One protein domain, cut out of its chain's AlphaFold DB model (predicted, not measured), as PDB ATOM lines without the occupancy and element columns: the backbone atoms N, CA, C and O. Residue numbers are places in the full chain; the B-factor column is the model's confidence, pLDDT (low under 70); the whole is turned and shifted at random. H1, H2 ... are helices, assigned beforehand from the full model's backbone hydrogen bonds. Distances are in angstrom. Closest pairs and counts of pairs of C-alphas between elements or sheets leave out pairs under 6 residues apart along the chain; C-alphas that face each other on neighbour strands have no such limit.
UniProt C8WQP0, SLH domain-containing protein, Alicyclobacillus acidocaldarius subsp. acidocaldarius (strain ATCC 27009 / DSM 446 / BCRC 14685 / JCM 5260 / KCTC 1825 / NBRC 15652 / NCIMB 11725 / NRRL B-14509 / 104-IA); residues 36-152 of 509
ATOM      1  N   THR A  36      32.670 -18.527  44.375       96.12
ATOM      2  CA  THR A  36      33.906 -19.153  44.871       96.12
ATOM      3  C   THR A  36      33.637 -20.361  45.770       96.12
ATOM      4  O   THR A  36      34.300 -21.388  45.617       96.12
ATOM      5  N   ALA A  37      32.654 -20.278  46.675       96.38
ATOM      6  CA  ALA A  37      32.307 -21.395  47.552       96.38
ATOM      7  C   ALA A  37      31.766 -22.592  46.754       96.38
ATOM      8  O   ALA A  37      32.117 -23.740  47.032       96.38
ATOM      9  N   PHE A  38      30.954 -22.326  45.727       97.94
ATOM     10  CA  PHE A  38      30.449 -23.364  44.838       97.94
ATOM     11  C   PHE A  38      31.564 -24.013  44.007       97.94
ATOM     12  O   PHE A  38      31.635 -25.238  43.960       97.94
ATOM     13  N   VAL A  39      32.470 -23.222  43.418       97.81
ATOM     14  CA  VAL A  39      33.624 -23.739  42.654       97.81
ATOM     15  C   VAL A  39      34.491 -24.654  43.516       97.81
ATOM     16  O   VAL A  39      34.819 -25.761  43.092       97.81
ATOM     17  N   GLN A  40      34.820 -24.235  44.740       97.12
ATOM     18  CA  GLN A  40      35.585 -25.063  45.670       97.12
ATOM     19  C   GLN A  40      34.875 -26.393  45.950       97.12
ATOM     20  O   GLN A  40      35.501 -27.453  45.898       97.12
ATOM     21  N   MET A  41      33.571 -26.349  46.231       96.94
ATOM     22  CA  MET A  41      32.773 -27.541  46.512       96.94
ATOM     23  C   MET A  41      32.710 -28.491  45.307       96.94
ATOM     24  O   MET A  41      32.923 -29.692  45.468       96.94
ATOM     25  N   LEU A  42      32.458 -27.957  44.110       97.69
ATOM     26  CA  LEU A  42      32.359 -28.731  42.877       97.69
ATOM     27  C   LEU A  42      33.696 -29.407  42.534       97.69
ATOM     28  O   LEU A  42      33.729 -30.624  42.362       97.69
ATOM     29  N   LEU A  43      34.802 -28.656  42.513       97.25
ATOM     30  CA  LEU A  43      36.127 -29.204  42.204       97.25
ATOM     31  C   LEU A  43      36.577 -30.249  43.229       97.25
ATOM     32  O   LEU A  43      37.049 -31.318  42.851       97.25
ATOM     33  N   THR A  44      36.357 -29.987  44.521       95.88
ATOM     34  CA  THR A  44      36.693 -30.950  45.582       95.88
ATOM     35  C   THR A  44      35.894 -32.244  45.429       95.88
ATOM     36  O   THR A  44      36.437 -33.331  45.611       95.88
ATOM     37  N   SER A  45      34.612 -32.159  45.056       94.88
ATOM     38  CA  SER A  45      33.774 -33.349  44.850       94.88
ATOM     39  C   SER A  45      34.249 -34.241  43.703       94.88
ATOM     40  O   SER A  45      34.091 -35.461  43.784       94.88
ATOM     41  N   ALA A  46      34.853 -33.622  42.684       93.50
ATOM     42  CA  ALA A  46      35.444 -34.261  41.516       93.50
ATOM     43  C   ALA A  46      36.928 -34.622  41.725       93.50
ATOM     44  O   ALA A  46      37.612 -34.974  40.769       93.50
ATOM     45  N   SER A  47      37.440 -34.517  42.958       95.19
ATOM     46  CA  SER A  47      38.841 -34.790  43.302       95.19
ATOM     47  C   SER A  47      39.854 -33.957  42.499       95.19
ATOM     48  O   SER A  47      40.979 -34.394  42.260       95.19
ATOM     49  N   VAL A  48      39.474 -32.744  42.087       95.94
ATOM     50  CA  VAL A  48      40.366 -31.804  41.401       95.94
ATOM     51  C   VAL A  48      41.134 -30.986  42.435       95.94
ATOM     52  O   VAL A  48      40.549 -30.227  43.212       95.94
ATOM     53  N   ASN A  49      42.461 -31.116  42.417       95.94
ATOM     54  CA  ASN A  49      43.349 -30.361  43.298       95.94
ATOM     55  C   ASN A  49      43.397 -28.870  42.909       95.94
ATOM     56  O   ASN A  49      43.437 -28.568  41.714       95.94
ATOM     57  N   PRO A  50      43.422 -27.939  43.882       96.19
ATOM     58  CA  PRO A  50      43.612 -26.517  43.603       96.19
ATOM     59  C   PRO A  50      45.029 -26.242  43.082       96.19
ATOM     60  O   PRO A  50      45.974 -26.931  43.466       96.19
ATOM     61  N   ASP A  51      45.184 -25.186  42.284       95.69
ATOM     62  CA  ASP A  51      46.493 -24.671  41.877       95.69
ATOM     63  C   ASP A  51      46.729 -23.259  42.439       95.69
ATOM     64  O   ASP A  51      46.266 -22.282  41.850       95.69
ATOM     65  N   PRO A  52      47.455 -23.114  43.565       94.12
ATOM     66  CA  PRO A  52      47.719 -21.817  44.183       94.12
ATOM     67  C   PRO A  52      48.767 -20.977  43.435       94.12
ATOM     68  O   PRO A  52      49.123 -19.901  43.922       94.12
ATOM     69  N   SER A  53      49.306 -21.461  42.310       93.75
ATOM     70  CA  SER A  53      50.345 -20.767  41.555       93.75
ATOM     71  C   SER A  53      49.865 -19.429  40.966       93.75
ATOM     72  O   SER A  53      48.679 -19.097  40.936       93.75
ATOM     73  N   GLY A  54      50.820 -18.605  40.529       91.31
ATOM     74  CA  GLY A  54      50.527 -17.325  39.885       91.31
ATOM     75  C   GLY A  54      50.037 -16.220  40.831       91.31
ATOM     76  O   GLY A  54      50.073 -16.322  42.056       91.31
ATOM     77  N   LYS A  55      49.631 -15.094  40.236       94.38
ATOM     78  CA  LYS A  55      49.032 -13.955  40.943       94.38
ATOM     79  C   LYS A  55      47.604 -13.776  40.463       94.38
ATOM     80  O   LYS A  55      47.374 -13.768  39.256       94.38
ATOM     81  N   SER A  56      46.680 -13.545  41.393       95.44
ATOM     82  CA  SER A  56      45.315 -13.219  41.012       95.44
ATOM     83  C   SER A  56      45.248 -11.855  40.321       95.44
ATOM     84  O   SER A  56      45.716 -10.866  40.895       95.44
ATOM     85  N   PRO A  57      44.661 -11.767  39.113       94.38
ATOM     86  CA  PRO A  57      44.377 -10.491  38.467       94.38
ATOM     87  C   PRO A  57      43.084  -9.842  38.996       94.38
ATOM     88  O   PRO A  57      42.744  -8.733  38.578       94.38
ATOM     89  N   TYR A  58      42.349 -10.523  39.884       97.19
ATOM     90  CA  TYR A  58      41.018 -10.123  40.322       97.19
ATOM     91  C   TYR A  58      41.054  -9.415  41.675       97.19
ATOM     92  O   TYR A  58      41.655  -9.895  42.632       97.19
ATOM     93  N   VAL A  59      40.375  -8.274  41.773       95.12
ATOM     94  CA  VAL A  59      40.344  -7.471  43.009       95.12
ATOM     95  C   VAL A  59      39.571  -8.154  44.139       95.12
ATOM     96  O   VAL A  59      39.810  -7.879  45.311       95.12
ATOM     97  N   ASP A  60      38.650  -9.045  43.784       95.19
ATOM     98  CA  ASP A  60      37.739  -9.756  44.676       95.19
ATOM     99  C   ASP A  60      38.205 -11.180  45.023       95.19
ATOM    100  O   ASP A  60      37.537 -11.871  45.792       95.19
ATOM    101  N   VAL A  61      39.371 -11.612  44.525       95.56
ATOM    102  CA  VAL A  61      40.013 -12.885  44.892       95.56
ATOM    103  C   VAL A  61      41.478 -12.626  45.235       95.56
ATOM    104  O   VAL A  61      42.313 -12.411  44.368       95.56
ATOM    105  N   SER A  62      41.834 -12.659  46.519       94.25
ATOM    106  CA  SER A  62      43.227 -12.434  46.927       94.25
ATOM    107  C   SER A  62      44.116 -13.629  46.576       94.25
ATOM    108  O   SER A  62      43.790 -14.754  46.951       94.25
ATOM    109  N   THR A  63      45.299 -13.388  45.995       93.69
ATOM    110  CA  THR A  63      46.350 -14.412  45.783       93.69
ATOM    111  C   THR A  63      46.725 -15.155  47.068       93.69
ATOM    112  O   THR A  63      47.146 -16.303  47.025       93.69
ATOM    113  N   LYS A  64      46.581 -14.509  48.233       90.25
ATOM    114  CA  LYS A  64      46.901 -15.110  49.537       90.25
ATOM    115  C   LYS A  64      45.773 -15.991  50.091       90.25
ATOM    116  O   LYS A  64      45.950 -16.609  51.135       90.25
ATOM    117  N   SER A  65      44.606 -16.004  49.450       90.81
ATOM    118  CA  SER A  65      43.453 -16.785  49.900       90.81
ATOM    119  C   SER A  65      43.472 -18.193  49.311       90.81
ATOM    120  O   SER A  65      43.848 -18.386  48.159       90.81
ATOM    121  N   VAL A  66      42.977 -19.177  50.070       88.25
ATOM    122  CA  VAL A  66      42.790 -20.560  49.581       88.25
ATOM    123  C   VAL A  66      41.861 -20.601  48.359       88.25
ATOM    124  O   VAL A  66      42.033 -21.427  47.467       88.25
ATOM    125  N   ALA A  67      40.918 -19.658  48.282       91.94
ATOM    126  CA  ALA A  67      40.021 -19.480  47.149       91.94
ATOM    127  C   ALA A  67      40.757 -19.279  45.816       91.94
ATOM    128  O   ALA A  67      40.274 -19.762  44.793       91.94
ATOM    129  N   TRP A  68      41.917 -18.608  45.818       96.25
ATOM    130  CA  TRP A  68      42.683 -18.388  44.592       96.25
ATOM    131  C   TRP A  68      43.052 -19.705  43.917       96.25
ATOM    132  O   TRP A  68      42.840 -19.830  42.718       96.25
ATOM    133  N   GLY A  69      43.488 -20.713  44.679       96.94
ATOM    134  CA  GLY A  69      43.906 -21.983  44.093       96.94
ATOM    135  C   GLY A  69      42.791 -22.712  43.337       96.94
ATOM    136  O   GLY A  69      43.012 -23.281  42.270       96.94
ATOM    137  N   TYR A  70      41.563 -22.653  43.857       97.19
ATOM    138  CA  TYR A  70      40.397 -23.238  43.193       97.19
ATOM    139  C   TYR A  70      39.918 -22.399  42.006       97.19
ATOM    140  O   TYR A  70      39.559 -22.959  40.975       97.19
ATOM    141  N   VAL A  71      39.918 -21.068  42.130       97.62
ATOM    142  CA  VAL A  71      39.539 -20.163  41.032       97.62
ATOM    143  C   VAL A  71      40.513 -20.297  39.866       97.62
ATOM    144  O   VAL A  71      40.071 -20.447  38.730       97.62
ATOM    145  N   HIS A  72      41.815 -20.292  40.147       97.50
ATOM    146  CA  HIS A  72      42.860 -20.456  39.146       97.50
ATOM    147  C   HIS A  72      42.682 -21.779  38.400       97.50
ATOM    148  O   HIS A  72      42.500 -21.774  37.183       97.50
ATOM    149  N   ARG A  73      42.555 -22.894  39.132       97.50
ATOM    150  CA  ARG A  73      42.322 -24.204  38.521       97.50
ATOM    151  C   ARG A  73      41.030 -24.274  37.703       97.50
ATOM    152  O   ARG A  73      41.007 -24.869  36.631       97.50
ATOM    153  N   ALA A  74      39.942 -23.673  38.182       97.50
ATOM    154  CA  ALA A  74      38.669 -23.664  37.462       97.50
ATOM    155  C   ALA A  74      38.735 -22.864  36.149       97.50
ATOM    156  O   ALA A  74      38.044 -23.215  35.191       97.50
ATOM    157  N   LEU A  75      39.543 -21.799  36.103       97.12
ATOM    158  CA  LEU A  75      39.792 -21.015  34.892       97.12
ATOM    159  C   LEU A  75      40.640 -21.797  33.888       97.12
ATOM    160  O   LEU A  75      40.287 -21.829  32.714       97.12
ATOM    161  N   GLU A  76      41.700 -22.469  34.349       96.50
ATOM    162  CA  GLU A  76      42.526 -23.343  33.504       96.50
ATOM    163  C   GLU A  76      41.704 -24.453  32.844       96.50
ATOM    164  O   GLU A  76      41.850 -24.720  31.656       96.50
ATOM    165  N   LEU A  77      40.802 -25.072  33.611       96.50
ATOM    166  CA  LEU A  77      39.899 -26.115  33.121       96.50
ATOM    167  C   LEU A  77      38.725 -25.558  32.291       96.50
ATOM    168  O   LEU A  77      37.896 -26.324  31.810       96.50
ATOM    169  N   GLY A  78      38.593 -24.232  32.160       97.25
ATOM    170  CA  GLY A  78      37.497 -23.585  31.430       97.25
ATOM    171  C   GLY A  78      36.108 -23.735  32.070       97.25
ATOM    172  O   GLY A  78      35.101 -23.367  31.453       97.25
ATOM    173  N   VAL A  79      36.038 -24.243  33.308       97.25
ATOM    174  CA  VAL A  79      34.803 -24.504  34.074       97.25
ATOM    175  C   VAL A  79      34.049 -23.207  34.353       97.25
ATOM    176  O   VAL A  79      32.821 -23.159  34.275       97.25
ATOM    177  N   VAL A  80      34.788 -22.133  34.626       96.56
ATOM    178  CA  VAL A  80      34.252 -20.798  34.906       96.56
ATOM    179  C   VAL A  80      34.887 -19.747  34.007       96.56
ATOM    180  O   VAL A  80      35.943 -19.958  33.418       96.56
ATOM    181  N   SER A  81      34.244 -18.587  33.929       94.75
ATOM    182  CA  SER A  81      34.794 -17.388  33.296       94.75
ATOM    183  C   SER A  81      34.710 -16.214  34.276       94.75
ATOM    184  O   SER A  81      33.801 -16.198  35.120       94.75
ATOM    185  N   PRO A  82      35.655 -15.260  34.218       95.25
ATOM    186  CA  PRO A  82      35.572 -14.053  35.026       95.25
ATOM    187  C   PRO A  82      34.454 -13.147  34.507       95.25
ATOM    188  O   PRO A  82      34.192 -13.105  33.307       95.25
ATOM    189  N   ASP A  83      33.826 -12.393  35.406       94.25
ATOM    190  CA  ASP A  83      32.748 -11.470  35.038       94.25
ATOM    191  C   ASP A  83      33.289 -10.216  34.330       94.25
ATOM    192  O   ASP A  83      32.611  -9.614  33.502       94.25
ATOM    193  N   ALA A  84      34.523  -9.812  34.657       95.56
ATOM    194  CA  ALA A  84      35.249  -8.731  33.998       95.56
ATOM    195  C   ALA A  84      36.775  -8.948  34.100       95.56
ATOM    196  O   ALA A  84      37.231  -9.708  34.957       95.56
ATOM    197  N   PRO A  85      37.608  -8.230  33.317       96.00
ATOM    198  CA  PRO A  85      39.063  -8.440  33.299       96.00
ATOM    199  C   PRO A  85      39.764  -8.376  34.668       96.00
ATOM    200  O   PRO A  85      40.787  -9.023  34.858       96.00
ATOM    201  N   LYS A  86      39.218  -7.609  35.624       96.38
ATOM    202  CA  LYS A  86      39.750  -7.462  36.994       96.38
ATOM    203  C   LYS A  86      38.769  -7.888  38.093       96.38
ATOM    204  O   LYS A  86      39.024  -7.613  39.261       96.38
ATOM    205  N   ARG A  87      37.648  -8.533  37.747       96.50
ATOM    206  CA  ARG A  87      36.621  -8.974  38.706       96.50
ATOM    207  C   ARG A  87      36.155 -10.382  38.367       96.50
ATOM    208  O   ARG A  87      35.639 -10.616  37.276       96.50
ATOM    209  N   PHE A  88      36.312 -11.307  39.305       96.06
ATOM    210  CA  PHE A  88      35.884 -12.689  39.117       96.06
ATOM    211  C   PHE A  88      34.389 -12.895  39.402       96.06
ATOM    212  O   PHE A  88      33.784 -13.768  38.782       96.06
ATOM    213  N   GLY A  89      33.806 -12.110  40.313       95.75
ATOM    214  CA  GLY A  89      32.465 -12.332  40.864       95.75
ATOM    215  C   GLY A  89      32.485 -13.254  42.084       95.75
ATOM    216  O   GLY A  89      31.594 -14.078  42.257       95.75
ATOM    217  N   ALA A  90      33.530 -13.190  42.913       93.56
ATOM    218  CA  ALA A  90      33.815 -14.191  43.950       93.56
ATOM    219  C   ALA A  90      32.665 -14.414  44.947       93.56
ATOM    220  O   ALA A  90      32.372 -15.550  45.333       93.56
ATOM    221  N   ASN A  91      32.006 -13.320  45.330       94.38
ATOM    222  CA  ASN A  91      30.906 -13.294  46.293       94.38
ATOM    223  C   ASN A  91      29.523 -13.269  45.630       94.38
ATOM    224  O   ASN A  91      28.519 -13.196  46.336       94.38
ATOM    225  N   ASP A  92      29.462 -13.326  44.300       95.44
ATOM    226  CA  ASP A  92      28.199 -13.253  43.573       95.44
ATOM    227  C   ASP A  92      27.407 -14.558  43.747       95.44
ATOM    228  O   ASP A  92      28.007 -15.637  43.865       95.44
ATOM    229  N   PRO A  93      26.065 -14.482  43.789       96.56
ATOM    230  CA  PRO A  93      25.218 -15.652  43.959       96.56
ATOM    231  C   PRO A  93      25.277 -16.566  42.731       96.56
ATOM    232  O   PRO A  93      25.294 -16.104  41.591       96.56
ATOM    233  N   VAL A  94      25.254 -17.879  42.958       96.75
ATOM    234  CA  VAL A  94      25.218 -18.875  41.873       96.75
ATOM    235  C   VAL A  94      23.778 -19.239  41.548       96.75
ATOM    236  O   VAL A  94      23.049 -19.710  42.419       96.75
ATOM    237  N   SER A  95      23.368 -19.070  40.291       96.31
ATOM    238  CA  SER A  95      22.076 -19.569  39.814       96.31
ATOM    239  C   SER A  95      22.134 -21.074  39.499       96.31
ATOM    240  O   SER A  95      23.209 -21.594  39.176       96.31
ATOM    241  N   PRO A  96      20.995 -21.792  39.520       96.31
ATOM    242  CA  PRO A  96      20.939 -23.191  39.099       96.31
ATOM    243  C   PRO A  96      21.500 -23.424  37.686       96.31
ATOM    244  O   PRO A  96      22.266 -24.361  37.466       96.31
ATOM    245  N   ALA A  97      21.199 -22.535  36.732       96.25
ATOM    246  CA  ALA A  97      21.720 -22.628  35.369       96.25
ATOM    247  C   ALA A  97      23.252 -22.497  35.319       96.25
ATOM    248  O   ALA A  97      23.917 -23.251  34.607       96.25
ATOM    249  N   MET A  98      23.819 -21.584  36.114       97.12
ATOM    250  CA  MET A  98      25.268 -21.419  36.218       97.12
ATOM    251  C   MET A  98      25.924 -22.668  36.819       97.12
ATOM    252  O   MET A  98      26.927 -23.147  36.293       97.12
ATOM    253  N   ALA A  99      25.339 -23.234  37.880       98.06
ATOM    254  CA  ALA A  99      25.825 -24.464  38.503       98.06
ATOM    255  C   ALA A  99      25.820 -25.654  37.530       98.06
ATOM    256  O   ALA A  99      26.818 -26.370  37.428       98.06
ATOM    257  N   ALA A 100      24.731 -25.825  36.776       97.88
ATOM    258  CA  ALA A 100      24.619 -26.862  35.756       97.88
ATOM    259  C   ALA A 100      25.658 -26.687  34.638       97.88
ATOM    260  O   ALA A 100      26.284 -27.657  34.217       97.88
ATOM    261  N   GLN A 101      25.900 -25.450  34.196       97.69
ATOM    262  CA  GLN A 101      26.910 -25.161  33.178       97.69
ATOM    263  C   GLN A 101      28.333 -25.470  33.663       97.69
ATOM    264  O   GLN A 101      29.122 -26.039  32.910       97.69
ATOM    265  N   MET A 102      28.665 -25.130  34.915       98.19
ATOM    266  CA  MET A 102      29.960 -25.491  35.505       98.19
ATOM    267  C   MET A 102      30.136 -27.012  35.575       98.19
ATOM    268  O   MET A 102      31.198 -27.516  35.220       98.19
ATOM    269  N   ALA A 103      29.099 -27.749  35.985       97.50
ATOM    270  CA  ALA A 103      29.130 -29.209  36.015       97.50
ATOM    271  C   ALA A 103      29.328 -29.807  34.614       97.50
ATOM    272  O   ALA A 103      30.227 -30.623  34.429       97.50
ATOM    273  N   ALA A 104      28.553 -29.358  33.621       97.06
ATOM    274  CA  ALA A 104      28.669 -29.839  32.247       97.06
ATOM    275  C   ALA A 104      30.078 -29.637  31.674       97.06
ATOM    276  O   ALA A 104      30.626 -30.538  31.045       97.06
ATOM    277  N   LYS A 105      30.696 -28.482  31.953       96.94
ATOM    278  CA  LYS A 105      32.076 -28.192  31.548       96.94
ATOM    279  C   LYS A 105      33.101 -29.060  32.274       96.94
ATOM    280  O   LYS A 105      33.992 -29.590  31.627       96.94
ATOM    281  N   LEU A 106      32.971 -29.208  33.594       96.50
ATOM    282  CA  LEU A 106      33.913 -29.983  34.408       96.50
ATOM    283  C   LEU A 106      33.952 -31.463  34.006       96.50
ATOM    284  O   LEU A 106      35.019 -32.063  34.001       96.50
ATOM    285  N   TYR A 107      32.794 -32.038  33.684       93.38
ATOM    286  CA  TYR A 107      32.665 -33.445  33.304       93.38
ATOM    287  C   TYR A 107      32.654 -33.667  31.784       93.38
ATOM    288  O   TYR A 107      32.397 -34.786  31.348       93.38
ATOM    289  N   HIS A 108      32.913 -32.622  30.985       93.00
ATOM    290  CA  HIS A 108      32.891 -32.670  29.518       93.00
ATOM    291  C   HIS A 108      31.628 -33.346  28.954       93.00
ATOM    292  O   HIS A 108      31.700 -34.190  28.065       93.00
ATOM    293  N   MET A 109      30.463 -33.002  29.506       93.69
ATOM    294  CA  MET A 109      29.205 -33.667  29.169       93.69
ATOM    295  C   MET A 109      28.774 -33.350  27.732       93.69
ATOM    296  O   MET A 109      28.558 -32.183  27.395       93.69
ATOM    297  N   ASP A 110      28.565 -34.384  26.914       90.75
ATOM    298  CA  ASP A 110      27.815 -34.269  25.662       90.75
ATOM    299  C   ASP A 110      26.316 -34.397  25.958       90.75
ATOM    300  O   ASP A 110      25.798 -35.473  26.257       90.75
ATOM    301  N   LEU A 111      25.614 -33.267  25.890       92.88
ATOM    302  CA  LEU A 111      24.175 -33.185  26.140       92.88
ATOM    303  C   LEU A 111      23.347 -33.168  24.845       92.88
ATOM    304  O   LEU A 111      22.168 -32.828  24.877       92.88
ATOM    305  N   GLY A 112      23.944 -33.467  23.685       86.31
ATOM    306  CA  GLY A 112      23.217 -33.537  22.411       86.31
ATOM    307  C   GLY A 112      22.531 -32.226  22.006       86.31
ATOM    308  O   GLY A 112      21.457 -32.249  21.416       86.31
ATOM    309  N   GLY A 113      23.116 -31.080  22.367       89.00
ATOM    310  CA  GLY A 113      22.538 -29.751  22.128       89.00
ATOM    311  C   GLY A 113      21.531 -29.284  23.187       89.00
ATOM    312  O   GLY A 113      21.096 -28.133  23.146       89.00
ATOM    313  N   GLN A 114      21.190 -30.125  24.168       93.12
ATOM    314  CA  GLN A 114      20.362 -29.728  25.300       93.12
ATOM    315  C   GLN A 114      21.109 -28.745  26.215       93.12
ATOM    316  O   GLN A 114      22.302 -28.886  26.490       93.12
ATOM    317  N   SER A 115      20.388 -27.749  26.736       95.38
ATOM    318  CA  SER A 115      20.931 -26.843  27.751       95.38
ATOM    319  C   SER A 115      21.273 -27.610  29.039       95.38
ATOM    320  O   SER A 115      20.413 -28.349  29.532       95.38
ATOM    321  N   PRO A 116      22.451 -27.379  29.659       97.19
ATOM    322  CA  PRO A 116      22.815 -27.982  30.942       97.19
ATOM    323  C   PRO A 116      21.765 -27.785  32.035       97.19
ATOM    324  O   PRO A 116      21.553 -28.668  32.858       97.19
ATOM    325  N   TRP A 117      21.080 -26.640  32.032       94.75
ATOM    326  CA  TRP A 117      19.987 -26.370  32.961       94.75
ATOM    327  C   TRP A 117      18.847 -27.388  32.816       94.75
ATOM    328  O   TRP A 117      18.480 -28.044  33.788       94.75
ATOM    329  N   VAL A 118      18.325 -27.544  31.596       94.75
ATOM    330  CA  VAL A 118      17.194 -28.443  31.309       94.75
ATOM    331  C   VAL A 118      17.588 -29.889  31.598       94.75
ATOM    332  O   VAL A 118      16.808 -30.637  32.176       94.75
ATOM    333  N   TRP A 119      18.821 -30.266  31.254       95.75
ATOM    334  CA  TRP A 119      19.369 -31.572  31.604       95.75
ATOM    335  C   TRP A 119      19.364 -31.801  33.124       95.75
ATOM    336  O   TRP A 119      18.828 -32.800  33.597       95.75
ATOM    337  N   ALA A 120      19.910 -30.866  33.906       96.25
ATOM    338  CA  ALA A 120      19.998 -31.015  35.355       96.25
ATOM    339  C   ALA A 120      18.613 -31.080  36.018       96.25
ATOM    340  O   ALA A 120      18.431 -31.809  36.994       96.25
ATOM    341  N   GLU A 121      17.633 -30.350  35.482       94.44
ATOM    342  CA  GLU A 121      16.236 -30.423  35.913       94.44
ATOM    343  C   GLU A 121      15.624 -31.802  35.616       94.44
ATOM    344  O   GLU A 121      15.043 -32.416  36.510       94.44
ATOM    345  N   GLN A 122      15.817 -32.339  34.406       92.81
ATOM    346  CA  GLN A 122      15.320 -33.667  34.020       92.81
ATOM    347  C   GLN A 122      15.953 -34.803  34.827       92.81
ATOM    348  O   GLN A 122      15.273 -35.765  35.177       92.81
ATOM    349  N   GLN A 123      17.236 -34.680  35.177       92.56
ATOM    350  CA  GLN A 123      17.908 -35.620  36.079       92.56
ATOM    351  C   GLN A 123      17.464 -35.454  37.549       92.56
ATOM    352  O   GLN A 123      17.941 -36.178  38.423       92.56
ATOM    353  N   GLY A 124      16.582 -34.491  37.852       93.75
ATOM    354  CA  GLY A 124      16.105 -34.200  39.204       93.75
ATOM    355  C   GLY A 124      17.179 -33.615  40.125       93.75
ATOM    356  O   GLY A 124      17.041 -33.675  41.347       93.75
ATOM    357  N   LEU A 125      18.263 -33.077  39.558       95.19
ATOM    358  CA  LEU A 125      19.420 -32.565  40.292       95.19
ATOM    359  C   LEU A 125      19.227 -31.119  40.758       95.19
ATOM    360  O   LEU A 125      19.780 -30.728  41.786       95.19
ATOM    361  N   LEU A 126      18.469 -30.325  40.000       95.25
ATOM    362  CA  LEU A 126      18.195 -28.918  40.278       95.25
ATOM    363  C   LEU A 126      16.722 -28.577  40.032       95.25
ATOM    364  O   LEU A 126      15.998 -29.314  39.370       95.25
ATOM    365  N   ARG A 127      16.286 -27.439  40.581       91.62
ATOM    366  CA  ARG A 127      14.938 -26.874  40.419       91.62
ATOM    367  C   ARG A 127      15.026 -25.387  40.092       91.62
ATOM    368  O   ARG A 127      16.053 -24.761  40.359       91.62
ATOM    369  N   PHE A 128      13.976 -24.850  39.467       87.00
ATOM    370  CA  PHE A 128      13.948 -23.453  39.040       87.00
ATOM    371  C   PHE A 128      14.124 -22.511  40.236       87.00
ATOM    372  O   PHE A 128      13.489 -22.683  41.276       87.00
ATOM    373  N   GLY A 129      14.967 -21.493  40.071       87.00
ATOM    374  CA  GLY A 129      15.234 -20.495  41.098       87.00
ATOM    375  C   GLY A 129      16.255 -19.457  40.641       87.00
ATOM    376  O   GLY A 129      17.013 -19.681  39.698       87.00
ATOM    377  N   ASN A 130      16.286 -18.314  41.326       89.75
ATOM    378  CA  ASN A 130      17.196 -17.211  40.990       89.75
ATOM    379  C   ASN A 130      18.625 -17.446  41.506       89.75
ATOM    380  O   ASN A 130      19.590 -16.970  40.913       89.75
ATOM    381  N   SER A 131      18.766 -18.185  42.605       93.75
ATOM    382  CA  SER A 131      20.045 -18.466  43.253       93.75
ATOM    383  C   SER A 131      19.946 -19.730  44.097       93.75
ATOM    384  O   SER A 131      18.881 -20.007  44.640       93.75
ATOM    385  N   LEU A 132      21.053 -20.453  44.242       95.50
ATOM    386  CA  LEU A 132      21.145 -21.644  45.076       95.50
ATOM    387  C   LEU A 132      21.478 -21.280  46.521       95.50
ATOM    388  O   LEU A 132      22.415 -20.525  46.783       95.50
ATOM    389  N   SER A 133      20.772 -21.885  47.468       95.25
ATOM    390  CA  SER A 133      21.234 -21.986  48.852       95.25
ATOM    391  C   SER A 133      22.424 -22.947  48.966       95.25
ATOM    392  O   SER A 133      22.670 -23.794  48.100       95.25
ATOM    393  N   GLN A 134      23.163 -22.873  50.075       94.12
ATOM    394  CA  GLN A 134      24.224 -23.840  50.361       94.12
ATOM    395  C   GLN A 134      23.722 -25.291  50.406       94.12
ATOM    396  O   GLN A 134      24.444 -26.191  49.973       94.12
ATOM    397  N   ILE A 135      22.512 -25.536  50.924       92.94
ATOM    398  CA  ILE A 135      21.925 -26.883  50.973       92.94
ATOM    399  C   ILE A 135      21.657 -27.401  49.560       92.94
ATOM    400  O   ILE A 135      22.078 -28.511  49.235       92.94
ATOM    401  N   GLU A 136      20.997 -26.608  48.713       95.38
ATOM    402  CA  GLU A 136      20.674 -27.014  47.340       95.38
ATOM    403  C   GLU A 136      21.940 -27.279  46.531       95.38
ATOM    404  O   GLU A 136      22.035 -28.281  45.826       95.38
ATOM    405  N   ALA A 137      22.961 -26.439  46.693       96.94
ATOM    406  CA  ALA A 137      24.232 -26.621  46.013       96.94
ATOM    407  C   ALA A 137      24.973 -27.897  46.466       96.94
ATOM    408  O   ALA A 137      25.552 -28.601  45.636       96.94
ATOM    409  N   ARG A 138      24.923 -28.253  47.759       96.12
ATOM    410  CA  ARG A 138      25.452 -29.541  48.255       96.12
ATOM    411  C   ARG A 138      24.653 -30.728  47.730       96.12
ATOM    412  O   ARG A 138      25.248 -31.744  47.368       96.12
ATOM    413  N   ALA A 139      23.325 -30.612  47.693       96.44
ATOM    414  CA  ALA A 139      22.448 -31.646  47.158       96.44
ATOM    415  C   ALA A 139      22.741 -31.891  45.671       96.44
ATOM    416  O   ALA A 139      22.925 -33.043  45.279       96.44
ATOM    417  N   PHE A 140      22.906 -30.820  44.889       97.69
ATOM    418  CA  PHE A 140      23.312 -30.876  43.488       97.69
ATOM    419  C   PHE A 140      24.631 -31.629  43.302       97.69
ATOM    420  O   PHE A 140      24.681 -32.616  42.574       97.69
ATOM    421  N   VAL A 141      25.688 -31.218  44.008       97.88
ATOM    422  CA  VAL A 141      27.019 -31.840  43.905       97.88
ATOM    423  C   VAL A 141      26.995 -33.316  44.331       97.88
ATOM    424  O   VAL A 141      27.621 -34.165  43.697       97.88
ATOM    425  N   THR A 142      26.228 -33.650  45.371       96.62
ATOM    426  CA  THR A 142      26.061 -35.038  45.832       96.62
ATOM    427  C   THR A 142      25.312 -35.888  44.805       96.62
ATOM    428  O   THR A 142      25.719 -37.014  44.518       96.62
ATOM    429  N   GLY A 143      24.225 -35.355  44.239       96.56
ATOM    430  CA  GLY A 143      23.450 -36.011  43.188       96.56
ATOM    431  C   GLY A 143      24.275 -36.225  41.922       96.56
ATOM    432  O   GLY A 143      24.279 -37.327  41.380       96.56
ATOM    433  N   LEU A 144      25.054 -35.220  41.520       96.12
ATOM    434  CA  LEU A 144      25.969 -35.295  40.386       96.12
ATOM    435  C   LEU A 144      27.015 -36.400  40.569       96.12
ATOM    436  O   LEU A 144      27.210 -37.208  39.667       96.12
ATOM    437  N   LYS A 145      27.637 -36.495  41.752       94.44
ATOM    438  CA  LYS A 145      28.599 -37.564  42.057       94.44
ATOM    439  C   LYS A 145      27.956 -38.952  41.997       94.44
ATOM    440  O   LYS A 145      28.568 -39.888  41.489       94.44
ATOM    441  N   ARG A 146      26.722 -39.092  42.495       93.62
ATOM    442  CA  ARG A 146      25.962 -40.347  42.403       93.62
ATOM    443  C   ARG A 146      25.664 -40.711  40.948       93.62
ATOM    444  O   ARG A 146      25.852 -41.864  40.575       93.62
ATOM    445  N   LEU A 147      25.229 -39.742  40.141       93.88
ATOM    446  CA  LEU A 147      24.949 -39.941  38.720       93.88
ATOM    447  C   LEU A 147      26.214 -40.355  37.962       93.88
ATOM    448  O   LEU A 147      26.194 -41.378  37.286       93.88
ATOM    449  N   ALA A 148      27.320 -39.631  38.147       92.25
ATOM    450  CA  ALA A 148      28.612 -39.961  37.549       92.25
ATOM    451  C   ALA A 148      29.073 -41.377  37.929       92.25
ATOM    452  O   ALA A 148      29.508 -42.130  37.068       92.25
ATOM    453  N   GLY A 149      28.905 -41.775  39.197       91.06
ATOM    454  CA  GLY A 149      29.187 -43.143  39.636       91.06
ATOM    455  C   GLY A 149      28.332 -44.195  38.924       91.06
ATOM    456  O   GLY A 149      28.849 -45.237  38.546       91.06
ATOM    457  N   SER A 150      27.047 -43.914  38.679       89.69
ATOM    458  CA  SER A 150      26.168 -44.823  37.920       89.69
ATOM    459  C   SER A 150      26.463 -44.882  36.417       89.69
ATOM    460  O   SER A 150      25.953 -45.764  35.738       89.69
ATOM    461  N   LEU A 151      27.244 -43.932  35.899       90.81
ATOM    462  CA  LEU A 151      27.667 -43.853  34.500       90.81
ATOM    463  C   LEU A 151      29.082 -44.403  34.288       90.81
ATOM    464  O   LEU A 151      29.577 -44.363  33.168       90.81
ATOM    465  N   ALA A 152      29.750 -44.896  35.336       88.88
ATOM    466  CA  ALA A 152      31.131 -45.364  35.241       88.88
ATOM    467  C   ALA A 152      31.301 -46.510  34.224       88.88
ATOM    468  O   ALA A 152      32.306 -46.538  33.520       88.88
TER     469      ALA A 152
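AT A GLANCE: This is residues 36 to 152 of the 509 residues of the protein "SLH domain-containing protein" of Alicyclobacillus acidocaldarius subsp. acidocaldarius (strain ATCC 27009 / DSM 446 / BCRC 14685 / JCM 5260 / KCTC 1825 / NBRC 15652 / NCIMB 11725 / NRRL B-14509 / 104-IA) (UniProt C8WQP0). Helices H1, H3 and H5 make a loose triangle, with H2 crossing H1 towards one end of the domain and H4 crossing H3 towards the other. The printed part has 117 residues with five named helices, H1 to H5 in order, and no named strand. It is all helix, with under half of its residues, 56, in named elements; it is compact, with radius of gyration of the C-alphas 14.1 A and spans 39 by 30 by 28 A.

IN THESE COORDINATES: Find C-alpha 36 at (33.906, -19.153, 44.871), where H1, residues 36 to 45, begins its 14.2 A. Next come H2, residues 66 to 76, 16.3 A; H3, residues 96 to 106, 15.4 A; and H4, residues 116 to 122, 9.9 A. H5, residues 134 to 150, runs 24.5 A to C-alpha 150 at (26.168, -44.823, 37.920).

HOW THE PARTS SIT: H1 touches H2, about perpendicular at 73 degrees; their closest C-alphas, Gln 40 and Tyr 70, are 5.7 A apart. H1 touches H5 at a shallow tilt of 26 degrees, the same way, closest at C-alphas Leu 42 and Val 141, 6.3 A. H3 touches H4, only just about perpendicular at 70.4 degrees, closest at C-alphas Ala 97 and Trp 117, 4.8 A. Every O i to N i+4 pair is within hydrogen-bond range in H1, H3, H4 and H5, and 6 of 7 in H2.

THE WHOLE: The farthest C-alphas, Lys 64 and Gly 112, are 40.5 A apart. The links H1 to H2, H2 to H3 and H4 to H5 are long. The printed part has no cut, and no printed residue is under 70 in pLDDT.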